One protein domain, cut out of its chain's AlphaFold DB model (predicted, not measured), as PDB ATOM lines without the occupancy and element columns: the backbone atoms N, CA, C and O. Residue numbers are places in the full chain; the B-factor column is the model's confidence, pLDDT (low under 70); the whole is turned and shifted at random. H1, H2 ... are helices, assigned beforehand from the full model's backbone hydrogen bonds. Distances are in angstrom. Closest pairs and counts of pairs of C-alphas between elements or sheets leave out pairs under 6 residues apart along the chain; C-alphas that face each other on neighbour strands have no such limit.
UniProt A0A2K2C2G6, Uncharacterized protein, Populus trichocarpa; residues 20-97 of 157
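This is residues 20 to 97 of the 157 residues of an uncharacterized protein of Populus trichocarpa (UniProt A0A2K2C2G6). The printed part has little regular structure: helix H1 lies at one end of a rod, and the unnamed stretch 51 to 86 runs back from it past the middle and folds over in a loop at the other end, where residues 70 to 75 stick out. The 78 residues printed hold two named helices, H1 then H2, and no named strand. The class is all helix, with 21 residues in named elements. The whole is only just extended, close to loose, with a radius of gyration of the C-alphas of 17.5 A and spans of 58 by 28 by 20 A.

Residues 20 to 33 hold no named element. H1, residues 34 to 50, runs 24.9 A from C-alpha 34 at (357.249, 337.162, 338.631) to C-alpha 50 at (375.773, 330.189, 323.538). H2, residues 87 to 90, ends at C-alpha 90, (349.509, 341.798, 324.570).

H1 has a kink of 25 degrees near residue 41. H1 and H2 are apart. In H1, 11 of 13 O i to N i+4 pairs are within hydrogen-bond range; H2 is too short for such a pair.

The C-alphas of Lys 50 and Gly 72, the two farthest apart, are 58.4 A apart. The printed part has no cut. The link from H1 to H2 is long, 36 residues. Residues 69 to 89 have pLDDT under 70.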
ATOM      1  N   VAL A  20     353.946 361.670 315.983       86.06
ATOM      2  CA  VAL A  20     354.312 360.550 316.855       86.06
ATOM      3  C   VAL A  20     354.414 361.062 318.285       86.06
ATOM      4  O   VAL A  20     354.990 362.119 318.528       86.06
ATOM      5  N   VAL A  21     353.840 360.314 319.225       85.88
ATOM      6  CA  VAL A  21     353.928 360.596 320.659       85.88
ATOM      7  C   VAL A  21     354.706 359.464 321.310       85.88
ATOM      8  O   VAL A  21     354.372 358.295 321.125       85.88
ATOM      9  N   PHE A  22     355.732 359.823 322.074       85.19
ATOM     10  CA  PHE A  22     356.456 358.899 322.937       85.19
ATOM     11  C   PHE A  22     356.027 359.167 324.376       85.19
ATOM     12  O   PHE A  22     356.134 360.297 324.845       85.19
ATOM     13  N   ASP A  23     355.520 358.152 325.065       82.88
ATOM     14  CA  ASP A  23     355.079 358.276 326.453       82.88
ATOM     15  C   ASP A  23     355.237 356.922 327.164       82.88
ATOM     16  O   ASP A  23     354.835 355.906 326.591       82.88
ATOM     17  N   PRO A  24     355.792 356.877 328.390       85.12
ATOM     18  CA  PRO A  24     355.945 355.633 329.146       85.12
ATOM     19  C   PRO A  24     354.626 354.902 329.431       85.12
ATOM     20  O   PRO A  24     354.634 353.704 329.697       85.12
ATOM     21  N   SER A  25     353.475 355.581 329.368       84.81
ATOM     22  CA  SER A  25     352.162 354.928 329.466       84.81
ATOM     23  C   SER A  25     351.876 353.955 328.317       84.81
ATOM     24  O   SER A  25     350.967 353.132 328.437       84.81
ATOM     25  N   TYR A  26     352.651 354.018 327.230       85.56
ATOM     26  CA  TYR A  26     352.602 353.067 326.125       85.56
ATOM     27  C   TYR A  26     353.614 351.920 326.260       85.56
ATOM     28  O   TYR A  26     353.612 351.034 325.407       85.56
ATOM     29  N   ASP A  27     354.461 351.900 327.294       87.75
ATOM     30  CA  ASP A  27     355.444 350.834 327.491       87.75
ATOM     31  C   ASP A  27     354.788 349.496 327.876       87.75
ATOM     32  O   ASP A  27     353.654 349.418 328.359       87.75
ATOM     33  N   ARG A  28     355.544 348.406 327.693       90.75
ATOM     34  CA  ARG A  28     355.138 347.065 328.126       90.75
ATOM     35  C   ARG A  28     354.916 347.047 329.637       90.75
ATOM     36  O   ARG A  28     355.804 347.397 330.414       90.75
ATOM     37  N   ILE A  29     353.778 346.508 330.051       91.50
ATOM     38  CA  ILE A  29     353.469 346.246 331.452       91.50
ATOM     39  C   ILE A  29     354.137 344.921 331.854       91.50
ATOM     40  O   ILE A  29     353.865 343.902 331.210       91.50
ATOM     41  N   PRO A  30     354.970 344.881 332.911       93.44
ATOM     42  CA  PRO A  30     355.535 343.632 333.420       93.44
ATOM     43  C   PRO A  30     354.457 342.577 333.671       93.44
ATOM     44  O   PRO A  30     353.332 342.898 334.066       93.44
ATOM     45  N   HIS A  31     354.777 341.316 333.405       92.94
ATOM     46  CA  HIS A  31     353.835 340.236 333.643       92.94
ATOM     47  C   HIS A  31     353.598 340.070 335.160       92.94
ATOM     48  O   HIS A  31     354.552 340.155 335.933       92.94
ATOM     49  N   PRO A  32     352.350 339.845 335.625       94.25
ATOM     50  CA  PRO A  32     352.061 339.711 337.057       94.25
ATOM     51  C   PRO A  32     352.715 338.475 337.695       94.25
ATOM     52  O   PRO A  32     353.021 338.479 338.884       94.25
ATOM     53  N   ASP A  33     352.932 337.420 336.907       96.00
ATOM     54  CA  ASP A  33     353.759 336.278 337.305       96.00
ATOM     55  C   ASP A  33     355.245 336.665 337.262       96.00
ATOM     56  O   ASP A  33     355.815 336.877 336.190       96.00
ATOM     57  N   THR A  34     355.852 336.755 338.447       96.06
ATOM     58  CA  THR A  34     357.249 337.162 338.631       96.06
ATOM     59  C   THR A  34     358.236 336.115 338.118       96.06
ATOM     60  O   THR A  34     359.305 336.488 337.644       96.06
ATOM     61  N   GLU A  35     357.901 334.823 338.169       96.88
ATOM     62  CA  GLU A  35     358.777 333.775 337.629       96.88
ATOM     63  C   GLU A  35     358.847 333.887 336.104       96.88
ATOM     64  O   GLU A  35     359.933 333.875 335.522       96.88
ATOM     65  N   LEU A  36     357.697 334.110 335.458       95.00
ATOM     66  CA  LEU A  36     357.655 334.341 334.016       95.00
ATOM     67  C   LEU A  36     358.408 335.618 333.621       95.00
ATOM     68  O   LEU A  36     359.153 335.610 332.643       95.00
ATOM     69  N   GLU A  37     358.246 336.705 334.372       95.69
ATOM     70  CA  GLU A  37     358.944 337.965 334.102       95.69
ATOM     71  C   GLU A  37     360.469 337.818 334.259       95.69
ATOM     72  O   GLU A  37     361.230 338.245 333.386       95.69
ATOM     73  N   ASN A  38     360.927 337.139 335.313       95.75
ATOM     74  CA  ASN A  38     362.350 336.877 335.544       95.75
ATOM     75  C   ASN A  38     362.967 335.991 334.453       95.75
ATOM     76  O   ASN A  38     364.125 336.202 334.076       95.75
ATOM     77  N   SER A  39     362.183 335.072 333.873       96.69
ATOM     78  CA  SER A  39     362.649 334.187 332.799       96.69
ATOM     79  C   SER A  39     363.180 334.943 331.572       96.69
ATOM     80  O   SER A  39     364.016 334.416 330.841       96.69
ATOM     81  N   ILE A  40     362.766 336.200 331.355       95.00
ATOM     82  CA  ILE A  40     363.277 337.047 330.266       95.00
ATOM     83  C   ILE A  40     364.799 337.219 330.386       95.00
ATOM     84  O   ILE A  40     365.517 337.060 329.394       95.00
ATOM     85  N   SER A  41     365.290 337.505 331.595       95.00
ATOM     86  CA  SER A  41     366.726 337.687 331.854       95.00
ATOM     87  C   SER A  41     367.471 336.357 331.790       95.00
ATOM     88  O   SER A  41     368.526 336.270 331.171       95.00
ATOM     89  N   GLU A  42     366.884 335.289 332.333       96.19
ATOM     90  CA  GLU A  42     367.482 333.948 332.301       96.19
ATOM     91  C   GLU A  42     367.665 333.435 330.864       96.19
ATOM     92  O   GLU A  42     368.725 332.917 330.502       96.19
ATOM     93  N   ILE A  43     366.653 333.620 330.008       95.69
ATOM     94  CA  ILE A  43     366.721 333.267 328.585       95.69
ATOM     95  C   ILE A  43     367.794 334.103 327.877       95.69
ATOM     96  O   ILE A  43     368.500 333.584 327.007       95.69
ATOM     97  N   TRP A  44     367.922 335.388 328.217       95.19
ATOM     98  CA  TRP A  44     368.965 336.245 327.660       95.19
ATOM     99  C   TRP A  44     370.365 335.752 328.035       95.19
ATOM    100  O   TRP A  44     371.196 335.550 327.147       95.19
ATOM    101  N   ASP A  45     370.601 335.462 329.312       95.25
ATOM    102  CA  ASP A  45     371.895 334.984 329.803       95.25
ATOM    103  C   ASP A  45     372.301 333.667 329.129       95.25
ATOM    104  O   ASP A  45     373.430 333.521 328.651       95.25
ATOM    105  N   GLN A  46     371.358 332.732 328.978       95.50
ATOM    106  CA  GLN A  46     371.583 331.482 328.244       95.50
ATOM    107  C   GLN A  46     371.954 331.723 326.771       95.50
ATOM    108  O   GLN A  46     372.820 331.040 326.215       95.50
ATOM    109  N   ARG A  47     371.319 332.701 326.109       94.38
ATOM    110  CA  ARG A  47     371.620 333.043 324.709       94.38
ATOM    111  C   ARG A  47     373.012 333.642 324.559       94.38
ATOM    112  O   ARG A  47     373.727 333.247 323.639       94.38
ATOM    113  N   VAL A  48     373.404 334.543 325.457       94.38
ATOM    114  CA  VAL A  48     374.736 335.166 325.442       94.38
ATOM    115  C   VAL A  48     375.828 334.129 325.709       94.38
ATOM    116  O   VAL A  48     376.847 334.142 325.022       94.38
ATOM    117  N   GLN A  49     375.600 333.167 326.611       94.06
ATOM    118  CA  GLN A  49     376.534 332.054 326.832       94.06
ATOM    119  C   GLN A  49     376.753 331.211 325.567       94.06
ATOM    120  O   GLN A  49     377.876 330.798 325.280       94.06
ATOM    121  N   LYS A  50     375.693 330.963 324.787       93.81
ATOM    122  CA  LYS A  50     375.773 330.189 323.538       93.81
ATOM    123  C   LYS A  50     376.367 330.988 322.377       93.81
ATOM    124  O   LYS A  50     377.017 330.412 321.507       93.81
ATOM    125  N   ASN A  51     376.111 332.292 322.328       92.31
ATOM    126  CA  ASN A  51     376.623 333.181 321.297       92.31
ATOM    127  C   ASN A  51     377.027 334.531 321.899       92.31
ATOM    128  O   ASN A  51     376.218 335.461 321.969       92.31
ATOM    129  N   ALA A  52     378.312 334.639 322.238       90.94
ATOM    130  CA  ALA A  52     378.911 335.820 322.856       90.94
ATOM    131  C   ALA A  52     378.878 337.086 321.978       90.94
ATOM    132  O   ALA A  52     379.133 338.175 322.478       90.94
ATOM    133  N   SER A  53     378.563 336.966 320.681       94.19
ATOM    134  CA  SER A  53     378.397 338.125 319.789       94.19
ATOM    135  C   SER A  53     376.993 338.745 319.832       94.19
ATOM    136  O   SER A  53     376.747 339.755 319.176       94.19
ATOM    137  N   SER A  54     376.063 338.150 320.587       90.81
ATOM    138  CA  SER A  54     374.703 338.672 320.737       90.81
ATOM    139  C   SER A  54     374.706 339.979 321.535       90.81
ATOM    140  O   SER A  54     375.386 340.086 322.552       90.81
ATOM    141  N   TYR A  55     373.911 340.956 321.105       92.12
ATOM    142  CA  TYR A  55     373.778 342.256 321.764       92.12
ATOM    143  C   TYR A  55     372.311 342.696 321.829       92.12
ATOM    144  O   TYR A  55     371.471 342.212 321.068       92.12
ATOM    145  N   ASN A  56     372.005 343.608 322.753       90.25
ATOM    146  CA  ASN A  56     370.675 344.195 322.893       90.25
ATOM    147  C   ASN A  56     370.503 345.388 321.948       90.25
ATOM    148  O   ASN A  56     371.363 346.265 321.900       90.25
ATOM    149  N   GLY A  57     369.361 345.445 321.261       88.69
ATOM    150  CA  GLY A  57     368.936 346.594 320.460       88.69
ATOM    151  C   GLY A  57     367.671 347.217 321.044       88.69
ATOM    152  O   GLY A  57     366.717 346.502 321.361       88.69
ATOM    153  N   LYS A  58     367.641 348.545 321.190       90.06
ATOM    154  CA  LYS A  58     366.435 349.271 321.624       90.06
ATOM    155  C   LYS A  58     365.461 349.376 320.455       90.06
ATOM    156  O   LYS A  58     365.856 349.845 319.392       90.06
ATOM    157  N   LYS A  59     364.200 348.988 320.648       90.69
ATOM    158  CA  LYS A  59     363.151 349.021 319.614       90.69
ATOM    159  C   LYS A  59     361.978 349.891 320.052       90.69
ATOM    160  O   LYS A  59     361.704 349.996 321.243       90.69
ATOM    161  N   PHE A  60     361.277 350.470 319.083       90.44
ATOM    162  CA  PHE A  60     360.000 351.143 319.315       90.44
ATOM    163  C   PHE A  60     358.905 350.116 319.594       90.44
ATOM    164  O   PHE A  60     358.830 349.112 318.892       90.44
ATOM    165  N   LEU A  61     358.055 350.370 320.586       88.50
ATOM    166  CA  LEU A  61     356.868 349.568 320.865       88.50
ATOM    167  C   LEU A  61     355.643 350.311 320.328       88.50
ATOM    168  O   LEU A  61     355.485 351.513 320.535       88.50
ATOM    169  N   TYR A  62     354.794 349.607 319.584       85.62
ATOM    170  CA  TYR A  62     353.598 350.211 319.007       85.62
ATOM    171  C   TYR A  62     352.489 350.391 320.057       85.62
ATOM    172  O   TYR A  62     351.806 349.430 320.408       85.62
ATOM    173  N   GLY A  63     352.293 351.627 320.523       80.31
ATOM    174  CA  GLY A  63     351.260 351.971 321.511       80.31
ATOM    175  C   GLY A  63     349.842 352.142 320.944       80.31
ATOM    176  O   GLY A  63     348.865 352.083 321.687       80.31
ATOM    177  N   GLY A  64     349.704 352.336 319.628       80.69
ATOM    178  CA  GLY A  64     348.421 352.575 318.961       80.69
ATOM    179  C   GLY A  64     348.444 353.789 318.032       80.69
ATOM    180  O   GLY A  64     349.501 354.320 317.706       80.69
ATOM    181  N   TYR A  65     347.260 354.216 317.587       82.94
ATOM    182  CA  TYR A  65     347.081 355.403 316.750       82.94
ATOM    183  C   TYR A  65     345.755 356.099 317.063       82.94
ATOM    184  O   TYR A  65     344.840 355.510 317.640       82.94
ATOM    185  N   THR A  66     345.636 357.356 316.652       81.19
ATOM    186  CA  THR A  66     344.383 358.119 316.669       81.19
ATOM    187  C   THR A  66     344.267 358.881 315.357       81.19
ATOM    188  O   THR A  66     345.266 359.370 314.835       81.19
ATOM    189  N   LEU A  67     343.056 358.959 314.805       78.88
ATOM    190  CA  LEU A  67     342.783 359.715 313.585       78.88
ATOM    191  C   LEU A  67     342.175 361.064 313.953       78.88
ATOM    192  O   LEU A  67     341.106 361.118 314.557       78.88
ATOM    193  N   SER A  68     342.832 362.149 313.559       73.31
ATOM    194  CA  SER A  68     342.280 363.496 313.661       73.31
ATOM    195  C   SER A  68     341.632 363.886 312.331       73.31
ATOM    196  O   SER A  68     342.265 363.878 311.276       73.31
ATOM    197  N   ASN A  69     340.340 364.214 312.353       66.44
ATOM    198  CA  ASN A  69     339.636 364.692 311.165       66.44
ATOM    199  C   ASN A  69     339.673 366.231 311.149       66.44
ATOM    200  O   ASN A  69     339.252 366.865 312.114       66.44
ATOM    201  N   ARG A  70     340.159 366.865 310.069       52.41
ATOM    202  CA  ARG A  70     340.283 368.343 309.978       52.41
ATOM    203  C   ARG A  70     338.934 369.073 309.835       52.41
ATOM    204  O   ARG A  70     338.894 370.296 309.730       52.41
ATOM    205  N   ALA A  71     337.818 368.353 309.820       47.81
ATOM    206  CA  ALA A  71     336.490 368.942 309.786       47.81
ATOM    207  C   ALA A  71     335.972 369.112 311.219       47.81
ATOM    208  O   ALA A  71     335.479 368.143 311.771       47.81
ATOM    209  N   GLY A  72     336.134 370.322 311.772       43.97
ATOM    210  CA  GLY A  72     335.402 371.058 312.834       43.97
ATOM    211  C   GLY A  72     334.445 370.413 313.858       43.97
ATOM    212  O   GLY A  72     333.898 371.143 314.676       43.97
ATOM    213  N   SER A  73     334.213 369.111 313.872       41.69
ATOM    214  CA  SER A  73     333.562 368.378 314.942       41.69
ATOM    215  C   SER A  73     334.637 367.565 315.635       41.69
ATOM    216  O   SER A  73     335.148 366.592 315.077       41.69
ATOM    217  N   GLN A  74     334.966 367.976 316.854       43.22
ATOM    218  CA  GLN A  74     335.682 367.183 317.840       43.22
ATOM    219  C   GLN A  74     334.810 365.967 318.197       43.22
ATOM    220  O   GLN A  74     334.179 365.896 319.242       43.22
ATOM    221  N   GLN A  75     334.674 365.032 317.262       39.94
ATOM    222  CA  GLN A  75     334.438 363.651 317.622       39.94
ATOM    223  C   GLN A  75     335.830 363.129 317.907       39.94
ATOM    224  O   GLN A  75     336.559 362.756 316.988       39.94
ATOM    225  N   ASP A  76     336.212 363.185 319.180       38.12
ATOM    226  CA  ASP A  76     337.271 362.341 319.701       38.12
ATOM    227  C   ASP A  76     336.820 360.914 319.414       38.12
ATOM    228  O   ASP A  76     336.092 360.287 320.188       38.12
ATOM    229  N   ILE A  77     337.183 360.405 318.237       41.47
ATOM    230  CA  ILE A  77     337.109 358.985 317.974       41.47
ATOM    231  C   ILE A  77     338.236 358.411 318.829       41.47
ATOM    232  O   ILE A  77     339.336 358.129 318.360       41.47
ATOM    233  N   HIS A  78     337.934 358.241 320.117       41.25
ATOM    234  CA  HIS A  78     338.579 357.319 321.038       41.25
ATOM    235  C   HIS A  78     338.306 355.890 320.537       41.25
ATOM    236  O   HIS A  78     337.840 355.019 321.263       41.25
ATOM    237  N   SER A  79     338.613 355.603 319.270       39.28
ATOM    238  CA  SER A  79     338.901 354.245 318.847       39.28
ATOM    239  C   SER A  79     340.331 353.965 319.280       39.28
ATOM    240  O   SER A  79     341.228 353.742 318.468       39.28
ATOM    241  N   SER A  80     340.547 353.980 320.595       43.97
ATOM    242  CA  SER A  80     341.551 353.109 321.157       43.97
ATOM    243  C   SER A  80     341.174 351.716 320.666       43.97
ATOM    244  O   SER A  80     340.145 351.174 321.066       43.97
ATOM    245  N   LEU A  81     342.046 351.171 319.819       46.72
ATOM    246  CA  LEU A  81     342.226 349.743 319.602       46.72
ATOM    247  C   LEU A  81     341.308 349.116 318.538       46.72
ATOM    248  O   LEU A  81     340.195 348.671 318.808       46.72
ATOM    249  N   PRO A  82     341.897 348.850 317.364       39.59
ATOM    250  CA  PRO A  82     341.750 347.546 316.751       39.59
ATOM    251  C   PRO A  82     343.135 346.914 316.591       39.59
ATOM    252  O   PRO A  82     343.623 346.693 315.492       39.59
ATOM    253  N   LEU A  83     343.761 346.622 317.726       45.78
ATOM    254  CA  LEU A  83     344.347 345.318 318.022       45.78
ATOM    255  C   LEU A  83     344.660 344.448 316.803       45.78
ATOM    256  O   LEU A  83     343.776 343.775 316.249       45.78
ATOM    257  N   LEU A  84     345.952 344.354 316.507       44.94
ATOM    258  CA  LEU A  84     346.537 343.095 316.058       44.94
ATOM    259  C   LEU A  84     346.169 341.935 317.018       44.94
ATOM    260  O   LEU A  84     346.143 340.792 316.572       44.94
ATOM    261  N   TYR A  85     345.833 342.222 318.292       51.19
ATOM    262  CA  TYR A  85     345.489 341.261 319.353       51.19
ATOM    263  C   TYR A  85     344.920 341.950 320.621       51.19
ATOM    264  O   TYR A  85     345.274 343.102 320.807       51.19
ATOM    265  N   ASP A  86     344.096 341.310 321.476       58.28
ATOM    266  CA  ASP A  86     343.554 341.863 322.757       58.28
ATOM    267  C   ASP A  86     344.625 342.649 323.550       58.28
ATOM    268  O   ASP A  86     345.667 342.072 323.869       58.28
ATOM    269  N   PRO A  87     344.436 343.946 323.877       61.88
ATOM    270  CA  PRO A  87     345.492 344.747 324.478       61.88
ATOM    271  C   PRO A  87     345.761 344.280 325.894       61.88
ATOM    272  O   PRO A  87     346.896 344.366 326.341       61.88
ATOM    273  N   LYS A  88     344.768 343.684 326.566       68.50
ATOM    274  CA  LYS A  88     344.980 343.029 327.855       68.50
ATOM    275  C   LYS A  88     345.859 341.791 327.718       68.50
ATOM    276  O   LYS A  88     346.577 341.453 328.649       68.50
ATOM    277  N   GLN A  89     345.818 341.118 326.570       68.81
ATOM    278  CA  GLN A  89     346.620 339.925 326.315       68.81
ATOM    279  C   GLN A  89     348.040 340.271 325.841       68.81
ATOM    280  O   GLN A  89     348.983 339.554 326.164       68.81
ATOM    281  N   CYS A  90     348.213 341.377 325.110       76.75
ATOM    282  CA  CYS A  90     349.509 341.798 324.570       76.75
ATOM    283  C   CYS A  90     350.256 342.850 325.397       76.75
ATOM    284  O   CYS A  90     351.428 343.080 325.107       76.75
ATOM    285  N   GLN A  91     349.655 343.437 326.436       84.81
ATOM    286  CA  GLN A  91     350.322 344.425 327.302       84.81
ATOM    287  C   GLN A  91     351.628 343.912 327.933       84.81
ATOM    288  O   GLN A  91     352.496 344.709 328.269       84.81
ATOM    289  N   HIS A  92     351.783 342.589 328.061       89.81
ATOM    290  CA  HIS A  92     352.979 341.936 328.604       89.81
ATOM    291  C   HIS A  92     354.018 341.545 327.541       89.81
ATOM    292  O   HIS A  92     355.044 340.957 327.873       89.81
ATOM    293  N   THR A  93     353.775 341.853 326.264       87.56
ATOM    294  CA  THR A  93     354.657 341.495 325.141       87.56
ATOM    295  C   THR A  93     355.494 342.688 324.689       87.56
ATOM    296  O   THR A  93     355.085 343.835 324.840       87.56
ATOM    297  N   SER A  94     356.671 342.440 324.111       86.69
ATOM    298  CA  SER A  94     357.569 343.514 323.657       86.69
ATOM    299  C   SER A  94     357.080 344.248 322.407       86.69
ATOM    300  O   SER A  94     357.465 345.392 322.210       86.69
ATOM    301  N   SER A  95     356.272 343.589 321.565       86.50
ATOM    302  CA  SER A  95     355.637 344.145 320.356       86.50
ATOM    303  C   SER A  95     356.494 345.172 319.583       86.50
ATOM    304  O   SER A  95     356.042 346.303 319.370       86.50
ATOM    305  N   PRO A  96     357.735 344.815 319.175       89.19
ATOM    306  CA  PRO A  96     358.611 345.743 318.475       89.19
ATOM    307  C   PRO A  96     357.992 346.145 317.132       89.19
ATOM    308  O   PRO A  96     357.556 345.298 316.353       89.19
ATOM    309  N   LEU A  97     357.967 347.444 316.854       90.06
ATOM    310  CA  LEU A  97     357.445 348.002 315.617       90.06
ATOM    311  C   LEU A  97     358.430 347.743 314.471       90.06
ATOM    312  O   LEU A  97     359.584 348.176 314.508       90.06
TER     313      LEU A  97